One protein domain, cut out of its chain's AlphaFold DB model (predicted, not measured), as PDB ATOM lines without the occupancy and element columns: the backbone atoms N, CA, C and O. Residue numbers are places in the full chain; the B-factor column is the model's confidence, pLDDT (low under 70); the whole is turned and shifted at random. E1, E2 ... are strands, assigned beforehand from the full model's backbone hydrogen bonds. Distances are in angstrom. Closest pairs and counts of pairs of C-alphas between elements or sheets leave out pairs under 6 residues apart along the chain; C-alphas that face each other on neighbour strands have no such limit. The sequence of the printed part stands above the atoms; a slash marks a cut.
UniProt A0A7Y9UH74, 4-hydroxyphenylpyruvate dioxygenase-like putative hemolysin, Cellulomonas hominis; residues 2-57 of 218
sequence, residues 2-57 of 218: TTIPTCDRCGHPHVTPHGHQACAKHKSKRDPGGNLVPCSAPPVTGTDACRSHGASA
ATOM      1  N   THR A   2      88.350 118.654 113.819       56.00
ATOM      2  CA  THR A   2      86.952 119.106 113.830       56.00
ATOM      3  C   THR A   2      86.044 117.879 113.901       56.00
ATOM      4  O   THR A   2      86.113 117.013 113.031       56.00
ATOM      5  N   THR A   3      85.243 117.759 114.956       74.94
ATOM      6  CA  THR A   3      84.297 116.652 115.134       74.94
ATOM      7  C   THR A   3      83.206 116.731 114.069       74.94
ATOM      8  O   THR A   3      82.510 117.741 113.977       74.94
ATOM      9  N   ILE A   4      83.064 115.685 113.249       80.38
ATOM     10  CA  ILE A   4      82.039 115.621 112.199       80.38
ATOM     11  C   ILE A   4      80.691 115.305 112.866       80.38
ATOM     12  O   ILE A   4      80.591 114.274 113.533       80.38
ATOM     13  N   PRO A   5      79.664 116.159 112.712       82.50
ATOM     14  CA  PRO A   5      78.378 115.951 113.365       82.50
ATOM     15  C   PRO A   5      77.639 114.730 112.798       82.50
ATOM     16  O   PRO A   5      77.759 114.380 111.619       82.50
ATOM     17  N   THR A   6      76.854 114.082 113.655       87.62
ATOM     18  CA  THR A   6      75.926 113.005 113.286       87.62
ATOM     19  C   THR A   6      74.769 113.554 112.456       87.62
ATOM     20  O   THR A   6      74.242 114.621 112.756       87.62
ATOM     21  N   CYS A   7      74.356 112.834 111.411       87.06
ATOM     22  CA  CYS A   7      73.233 113.243 110.572       87.06
ATOM     23  C   CYS A   7      71.887 112.928 111.236       87.06
ATOM     24  O   CYS A   7      71.603 111.767 111.523       87.06
ATOM     25  N   ASP A   8      71.001 113.918 111.335       86.94
ATOM     26  CA  ASP A   8      69.656 113.759 111.917       86.94
ATOM     27  C   ASP A   8      68.756 112.764 111.164       86.94
ATOM     28  O   ASP A   8      67.755 112.289 111.694       86.94
ATOM     29  N   ARG A   9      69.087 112.434 109.906       85.94
ATOM     30  CA  ARG A   9      68.276 111.534 109.066       85.94
ATOM     31  C   ARG A   9      68.669 110.068 109.156       85.94
ATOM     32  O   ARG A   9      67.822 109.213 108.922       85.94
ATOM     33  N   CYS A  10      69.941 109.770 109.408       86.75
ATOM     34  CA  CYS A  10      70.420 108.389 109.490       86.75
ATOM     35  C   CYS A  10      71.061 108.044 110.832       86.75
ATOM     36  O   CYS A  10      71.401 106.885 111.036       86.75
ATOM     37  N   GLY A  11      71.251 109.015 111.726       85.69
ATOM     38  CA  GLY A  11      71.909 108.833 113.019       85.69
ATOM     39  C   GLY A  11      73.425 108.616 112.939       85.69
ATOM     40  O   GLY A  11      74.061 108.446 113.972       85.69
ATOM     41  N   HIS A  12      74.020 108.635 111.741       87.56
ATOM     42  CA  HIS A  12      75.438 108.336 111.526       87.56
ATOM     43  C   HIS A  12      76.208 109.561 111.006       87.56
ATOM     44  O   HIS A  12      75.645 110.388 110.281       87.56
ATOM     45  N   PRO A  13      77.503 109.702 111.339       89.50
ATOM     46  CA  PRO A  13      78.346 110.734 110.751       89.50
ATOM     47  C   PRO A  13      78.699 110.380 109.298       89.50
ATOM     48  O   PRO A  13      78.960 109.225 108.956       89.50
ATOM     49  N   HIS A  14      78.733 111.389 108.428       91.56
ATOM     50  CA  HIS A  14      79.128 111.213 107.030       91.56
ATOM     51  C   HIS A  14      80.647 111.324 106.909       91.56
ATOM     52  O   HIS A  14      81.198 112.420 106.785       91.56
ATOM     53  N   VAL A  15      81.316 110.172 106.943       92.56
ATOM     54  CA  VAL A  15      82.779 110.066 106.923       92.56
ATOM     55  C   VAL A  15      83.284 109.256 105.733       92.56
ATOM     56  O   VAL A  15      82.663 108.285 105.293       92.56
ATOM     57  N   THR A  16      84.422 109.670 105.181       89.56
ATOM     58  CA  THR A  16      85.159 108.897 104.180       89.56
ATOM     59  C   THR A  16      85.895 107.741 104.868       89.56
ATOM     60  O   THR A  16      86.070 107.770 106.089       89.56
ATOM     61  N   PRO A  17      86.401 106.741 104.122       87.56
ATOM     62  CA  PRO A  17      87.212 105.666 104.704       87.56
ATOM     63  C   PRO A  17      88.460 106.150 105.463       87.56
ATOM     64  O   PRO A  17      88.999 105.419 106.284       87.56
ATOM     65  N   HIS A  18      88.906 107.382 105.202       86.62
ATOM     66  CA  HIS A  18      90.067 108.010 105.840       86.62
ATOM     67  C   HIS A  18      89.686 108.974 106.978       86.62
ATOM     68  O   HIS A  18      90.537 109.704 107.473       86.62
ATOM     69  N   GLY A  19      88.412 109.010 107.386       85.88
ATOM     70  CA  GLY A  19      87.948 109.822 108.517       85.88
ATOM     71  C   GLY A  19      87.710 111.304 108.206       85.88
ATOM     72  O   GLY A  19      87.507 112.093 109.125       85.88
ATOM     73  N   HIS A  20      87.708 111.706 106.931       88.25
ATOM     74  CA  HIS A  20      87.353 113.071 106.521       88.25
ATOM     75  C   HIS A  20      85.850 113.211 106.267       88.25
ATOM     76  O   HIS A  20      85.152 112.216 106.082       88.25
ATOM     77  N   GLN A  21      85.349 114.447 106.200       89.81
ATOM     78  CA  GLN A  21      83.951 114.715 105.861       89.81
ATOM     79  C   GLN A  21      83.599 114.158 104.473       89.81
ATOM     80  O   GLN A  21      84.288 114.425 103.484       89.81
ATOM     81  N   ALA A  22      82.522 113.377 104.405       93.25
ATOM     82  CA  ALA A  22      81.993 112.813 103.169       93.25
ATOM     83  C   ALA A  22      80.737 113.549 102.682       93.25
ATOM     84  O   ALA A  22      80.197 114.439 103.335       93.25
ATOM     85  N   CYS A  23      80.278 113.147 101.500       93.44
ATOM     86  CA  CYS A  23      79.025 113.563 100.887       93.44
ATOM     87  C   CYS A  23      77.843 113.405 101.854       93.44
ATOM     88  O   CYS A  23      77.573 112.305 102.330       93.44
ATOM     89  N   ALA A  24      77.072 114.474 102.048       92.00
ATOM     90  CA  ALA A  24      75.916 114.564 102.941       92.00
ATOM     91  C   ALA A  24      74.676 113.777 102.461       92.00
ATOM     92  O   ALA A  24      73.605 113.844 103.065       92.00
ATOM     93  N   LYS A  25      74.777 113.039 101.349       92.75
ATOM     94  CA  LYS A  25      73.683 112.220 100.802       92.75
ATOM     95  C   LYS A  25      73.826 110.751 101.205       92.75
ATOM     96  O   LYS A  25      74.856 110.325 101.718       92.75
ATOM     97  N   HIS A  26      72.780 109.971 100.951       93.06
ATOM     98  CA  HIS A  26      72.701 108.551 101.296       93.06
ATOM     99  C   HIS A  26      72.755 107.688 100.039       93.06
ATOM    100  O   HIS A  26      72.379 108.136  98.956       93.06
ATOM    101  N   LYS A  27      73.220 106.447 100.178       90.31
ATOM    102  CA  LYS A  27      73.143 105.440  99.118       90.31
ATOM    103  C   LYS A  27      71.679 105.043  98.898       90.31
ATOM    104  O   LYS A  27      70.870 105.093  99.819       90.31
ATOM    105  N   SER A  28      71.352 104.601  97.685       87.31
ATOM    106  CA  SER A  28      70.019 104.068  97.365       87.31
ATOM    107  C   SER A  28      69.710 102.769  98.118       87.31
ATOM    108  O   SER A  28      68.565 102.519  98.484       87.31
ATOM    109  N   LYS A  29      70.737 101.950  98.374       88.31
ATOM    110  CA  LYS A  29      70.623 100.708  99.140       88.31
ATOM    111  C   LYS A  29      70.526 101.004 100.641       88.31
ATOM    112  O   LYS A  29      71.384 101.699 101.187       88.31
ATOM    113  N   ARG A  30      69.510 100.427 101.285       88.00
ATOM    114  CA  ARG A  30      69.335 100.414 102.745       88.00
ATOM    115  C   ARG A  30      70.165  99.305 103.390       88.00
ATOM    116  O   ARG A  30      70.534  98.335 102.720       88.00
ATOM    117  N   ASP A  31      70.480  99.466 104.668       85.12
ATOM    118  CA  ASP A  31      71.097  98.394 105.452       85.12
ATOM    119  C   ASP A  31      70.088  97.244 105.709       85.12
ATOM    120  O   ASP A  31      68.897  97.389 105.408       85.12
ATOM    121  N   PRO A  32      70.526  96.083 106.235       84.50
ATOM    122  CA  PRO A  32      69.624  94.975 106.565       84.50
ATOM    123  C   PRO A  32      68.522  95.324 107.579       84.50
ATOM    124  O   PRO A  32      67.509  94.636 107.624       84.50
ATOM    125  N   GLY A  33      68.706  96.386 108.370       83.06
ATOM    126  CA  GLY A  33      67.715  96.922 109.304       83.06
ATOM    127  C   GLY A  33      66.760  97.947 108.676       83.06
ATOM    128  O   GLY A  33      65.910  98.490 109.373       83.06
ATOM    129  N   GLY A  34      66.882  98.225 107.375       83.69
ATOM    130  CA  GLY A  34      66.054  99.191 106.657       83.69
ATOM    131  C   GLY A  34      66.496 100.653 106.796       83.69
ATOM    132  O   GLY A  34      65.814 101.538 106.267       83.69
ATOM    133  N   ASN A  35      67.632 100.952 107.428       85.75
ATOM    134  CA  ASN A  35      68.100 102.326 107.621       85.75
ATOM    135  C   ASN A  35      68.815 102.885 106.385       85.75
ATOM    136  O   ASN A  35      69.303 102.160 105.511       85.75
ATOM    137  N   LEU A  36      68.872 104.217 106.313       91.31
ATOM    138  CA  LEU A  36      69.629 104.930 105.288       91.31
ATOM    139  C   LEU A  36      71.132 104.770 105.529       91.31
ATOM    140  O   LEU A  36      71.617 105.007 106.630       91.31
ATOM    141  N   VAL A  37      71.876 104.443 104.472       90.56
ATOM    142  CA  VAL A  37      73.334 104.285 104.544       90.56
ATOM    143  C   VAL A  37      74.013 105.563 104.041       90.56
ATOM    144  O   VAL A  37      73.758 105.956 102.897       90.56
ATOM    145  N   PRO A  38      74.885 106.217 104.827       91.44
ATOM    146  CA  PRO A  38      75.572 107.429 104.391       91.44
ATOM    147  C   PRO A  38      76.498 107.162 103.194       91.44
ATOM    148  O   PRO A  38      77.063 106.076 103.011       91.44
ATOM    149  N   CYS A  39      76.650 108.166 102.333       92.31
ATOM    150  CA  CYS A  39      77.626 108.131 101.256       92.31
ATOM    151  C   CYS A  39      79.025 108.388 101.822       92.31
ATOM    152  O   CYS A  39      79.262 109.402 102.462       92.31
ATOM    153  N   SER A  40      79.968 107.494 101.530       91.50
ATOM    154  CA  SER A  40      81.365 107.607 101.964       91.50
ATOM    155  C   SER A  40      82.267 108.304 100.937       91.50
ATOM    156  O   SER A  40      83.482 108.364 101.118       91.50
ATOM    157  N   ALA A  41      81.701 108.790  99.825       92.56
ATOM    158  CA  ALA A  41      82.457 109.480  98.786       92.56
ATOM    159  C   ALA A  41      82.774 110.923  99.210       92.56
ATOM    160  O   ALA A  41      81.910 111.567  99.815       92.56
ATOM    161  N   PRO A  42      83.952 111.466  98.858       91.25
ATOM    162  CA  PRO A  42      84.279 112.852  99.157       91.25
ATOM    163  C   PRO A  42      83.353 113.814  98.388       91.25
ATOM    164  O   PRO A  42      82.984 113.529  97.237       91.25
ATOM    165  N   PRO A  43      82.954 114.943  99.000       90.81
ATOM    166  CA  PRO A  43      82.213 115.978  98.295       90.81
ATOM    167  C   PRO A  43      83.102 116.686  97.261       90.81
ATOM    168  O   PRO A  43      84.329 116.684  97.359       90.81
ATOM    169  N   VAL A  44      82.484 117.299  96.249       88.12
ATOM    170  CA  VAL A  44      83.203 118.212  95.346       88.12
ATOM    171  C   VAL A  44      83.481 119.515  96.100       88.12
ATOM    172  O   VAL A  44      82.611 119.995  96.824       88.12
ATOM    173  N   THR A  45      84.670 120.096  95.923       83.12
ATOM    174  CA  THR A  45      85.060 121.376  96.538       83.12
ATOM    175  C   THR A  45      83.969 122.436  96.364       83.12
ATOM    176  O   THR A  45      83.489 122.649  95.252       83.12
ATOM    177  N   GLY A  46      83.570 123.084  97.465       78.38
ATOM    178  CA  GLY A  46      82.499 124.091  97.476       78.38
ATOM    179  C   GLY A  46      81.071 123.528  97.556       78.38
ATOM    180  O   GLY A  46      80.117 124.295  97.435       78.38
ATOM    181  N   THR A  47      80.904 122.214  97.760       85.25
ATOM    182  CA  THR A  47      79.598 121.540  97.906       85.25
ATOM    183  C   THR A  47      79.575 120.575  99.094       85.25
ATOM    184  O   THR A  47      80.620 120.212  99.629       85.25
ATOM    185  N   ASP A  48      78.383 120.101  99.460       89.38
ATOM    186  CA  ASP A  48      78.162 119.033 100.442       89.38
ATOM    187  C   ASP A  48      77.933 117.653  99.789       89.38
ATOM    188  O   ASP A  48      77.676 116.671 100.485       89.38
ATOM    189  N   ALA A  49      78.023 117.541  98.460       91.69
ATOM    190  CA  ALA A  49      77.662 116.339  97.714       91.69
ATOM    191  C   ALA A  49      78.797 115.839  96.807       91.69
ATOM    192  O   ALA A  49      79.648 116.592  96.338       91.69
ATOM    193  N   CYS A  50      78.816 114.536  96.522       93.50
ATOM    194  CA  CYS A  50      79.753 113.952  95.563       93.50
ATOM    195  C   CYS A  50      79.226 114.072  94.124       93.50
ATOM    196  O   CYS A  50      78.044 114.341  93.882       93.50
ATOM    197  N   ARG A  51      80.096 113.806  93.140       90.88
ATOM    198  CA  ARG A  51      79.759 113.868  91.704       90.88
ATOM    199  C   ARG A  51      78.535 113.032  91.329       90.88
ATOM    200  O   ARG A  51      77.753 113.473  90.492       90.88
ATOM    201  N   SER A  52      78.375 111.870  91.962       90.38
ATOM    202  CA  SER A  52      77.271 110.931  91.721       90.38
ATOM    203  C   SER A  52      75.978 111.307  92.447       90.38
ATOM    204  O   SER A  52      74.921 110.791  92.110       90.38
ATOM    205  N   HIS A  53      76.040 112.220  93.417       90.69
ATOM    206  CA  HIS A  53      74.882 112.721  94.158       90.69
ATOM    207  C   HIS A  53      74.596 114.195  93.837       90.69
ATOM    208  O   HIS A  53      74.232 114.983  94.706       90.69
ATOM    209  N   GLY A  54      74.750 114.553  92.559       86.31
ATOM    210  CA  GLY A  54      74.268 115.820  92.006       86.31
ATOM    211  C   GLY A  54      75.294 116.949  91.944       86.31
ATOM    212  O   GLY A  54      75.032 117.943  91.272       86.31
ATOM    213  N   ALA A  55      76.491 116.795  92.524       86.94
ATOM    214  CA  ALA A  55      77.508 117.853  92.477       86.94
ATOM    215  C   ALA A  55      78.064 118.118  91.065       86.94
ATOM    216  O   ALA A  55      78.727 119.125  90.826       86.94
ATOM    217  N   SER A  56      77.792 117.226  90.108       88.00
ATOM    218  CA  SER A  56      78.174 117.421  88.709       88.00
ATOM    219  C   SER A  56      77.221 118.322  87.922       88.00
ATOM    220  O   SER A  56      77.608 118.746  86.835       88.00
ATOM    221  N   ALA A  57      76.018 118.607  88.431       89.31
ATOM    222  CA  ALA A  57      75.037 119.424  87.724       89.31
ATOM    223  C   ALA A  57      75.551 120.860  87.515       89.31
ATOM    224  O   ALA A  57      76.209 121.422  88.394       89.31
TER     225      ALA A  57
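What this domain is: This is residues 2 to 57 of the 218 residues of the protein "4-hydroxyphenylpyruvate dioxygenase-like putative hemolysin" of Cellulomonas hominis (UniProt A0A7Y9UH74). What is the shape? There is little regular structure: a small hairpin, E1 and E2, lies between two long looping stretches, residues 2 to 25 and 39 to 57. What makes it up? The 56 printed residues have no named helix and two strands, E1 then E2, antiparallel; the class is all strand, with 8 residues in named elements. It is compact, radius of gyration of the C-alphas 11.1 A, spanning 32 by 28 by 19 A.

Where its parts are: Where is E1? Residues 26 to 30, 8.9 A long, from C-alpha 26 at (72.701, 108.551, 101.296). Where is E2? Residues 36 to 38, 6.5 A long, to C-alpha 38 at (75.572, 107.429, 104.391).

How they stand to each other: How do the strands run? This hairpin is antiparallel, with 136 degrees between directions. Which atoms pair? N 27 and O 37 are within hydrogen-bond range, 2.8 A.

The domain as a whole: How large is it? The two farthest C-alphas, of Gly 33 and Gly 46, are 33.1 A apart. Any cut or weak place? The printed part has no cut, its E1 to E2 link is tight, and residue 2 has pLDDT under 70.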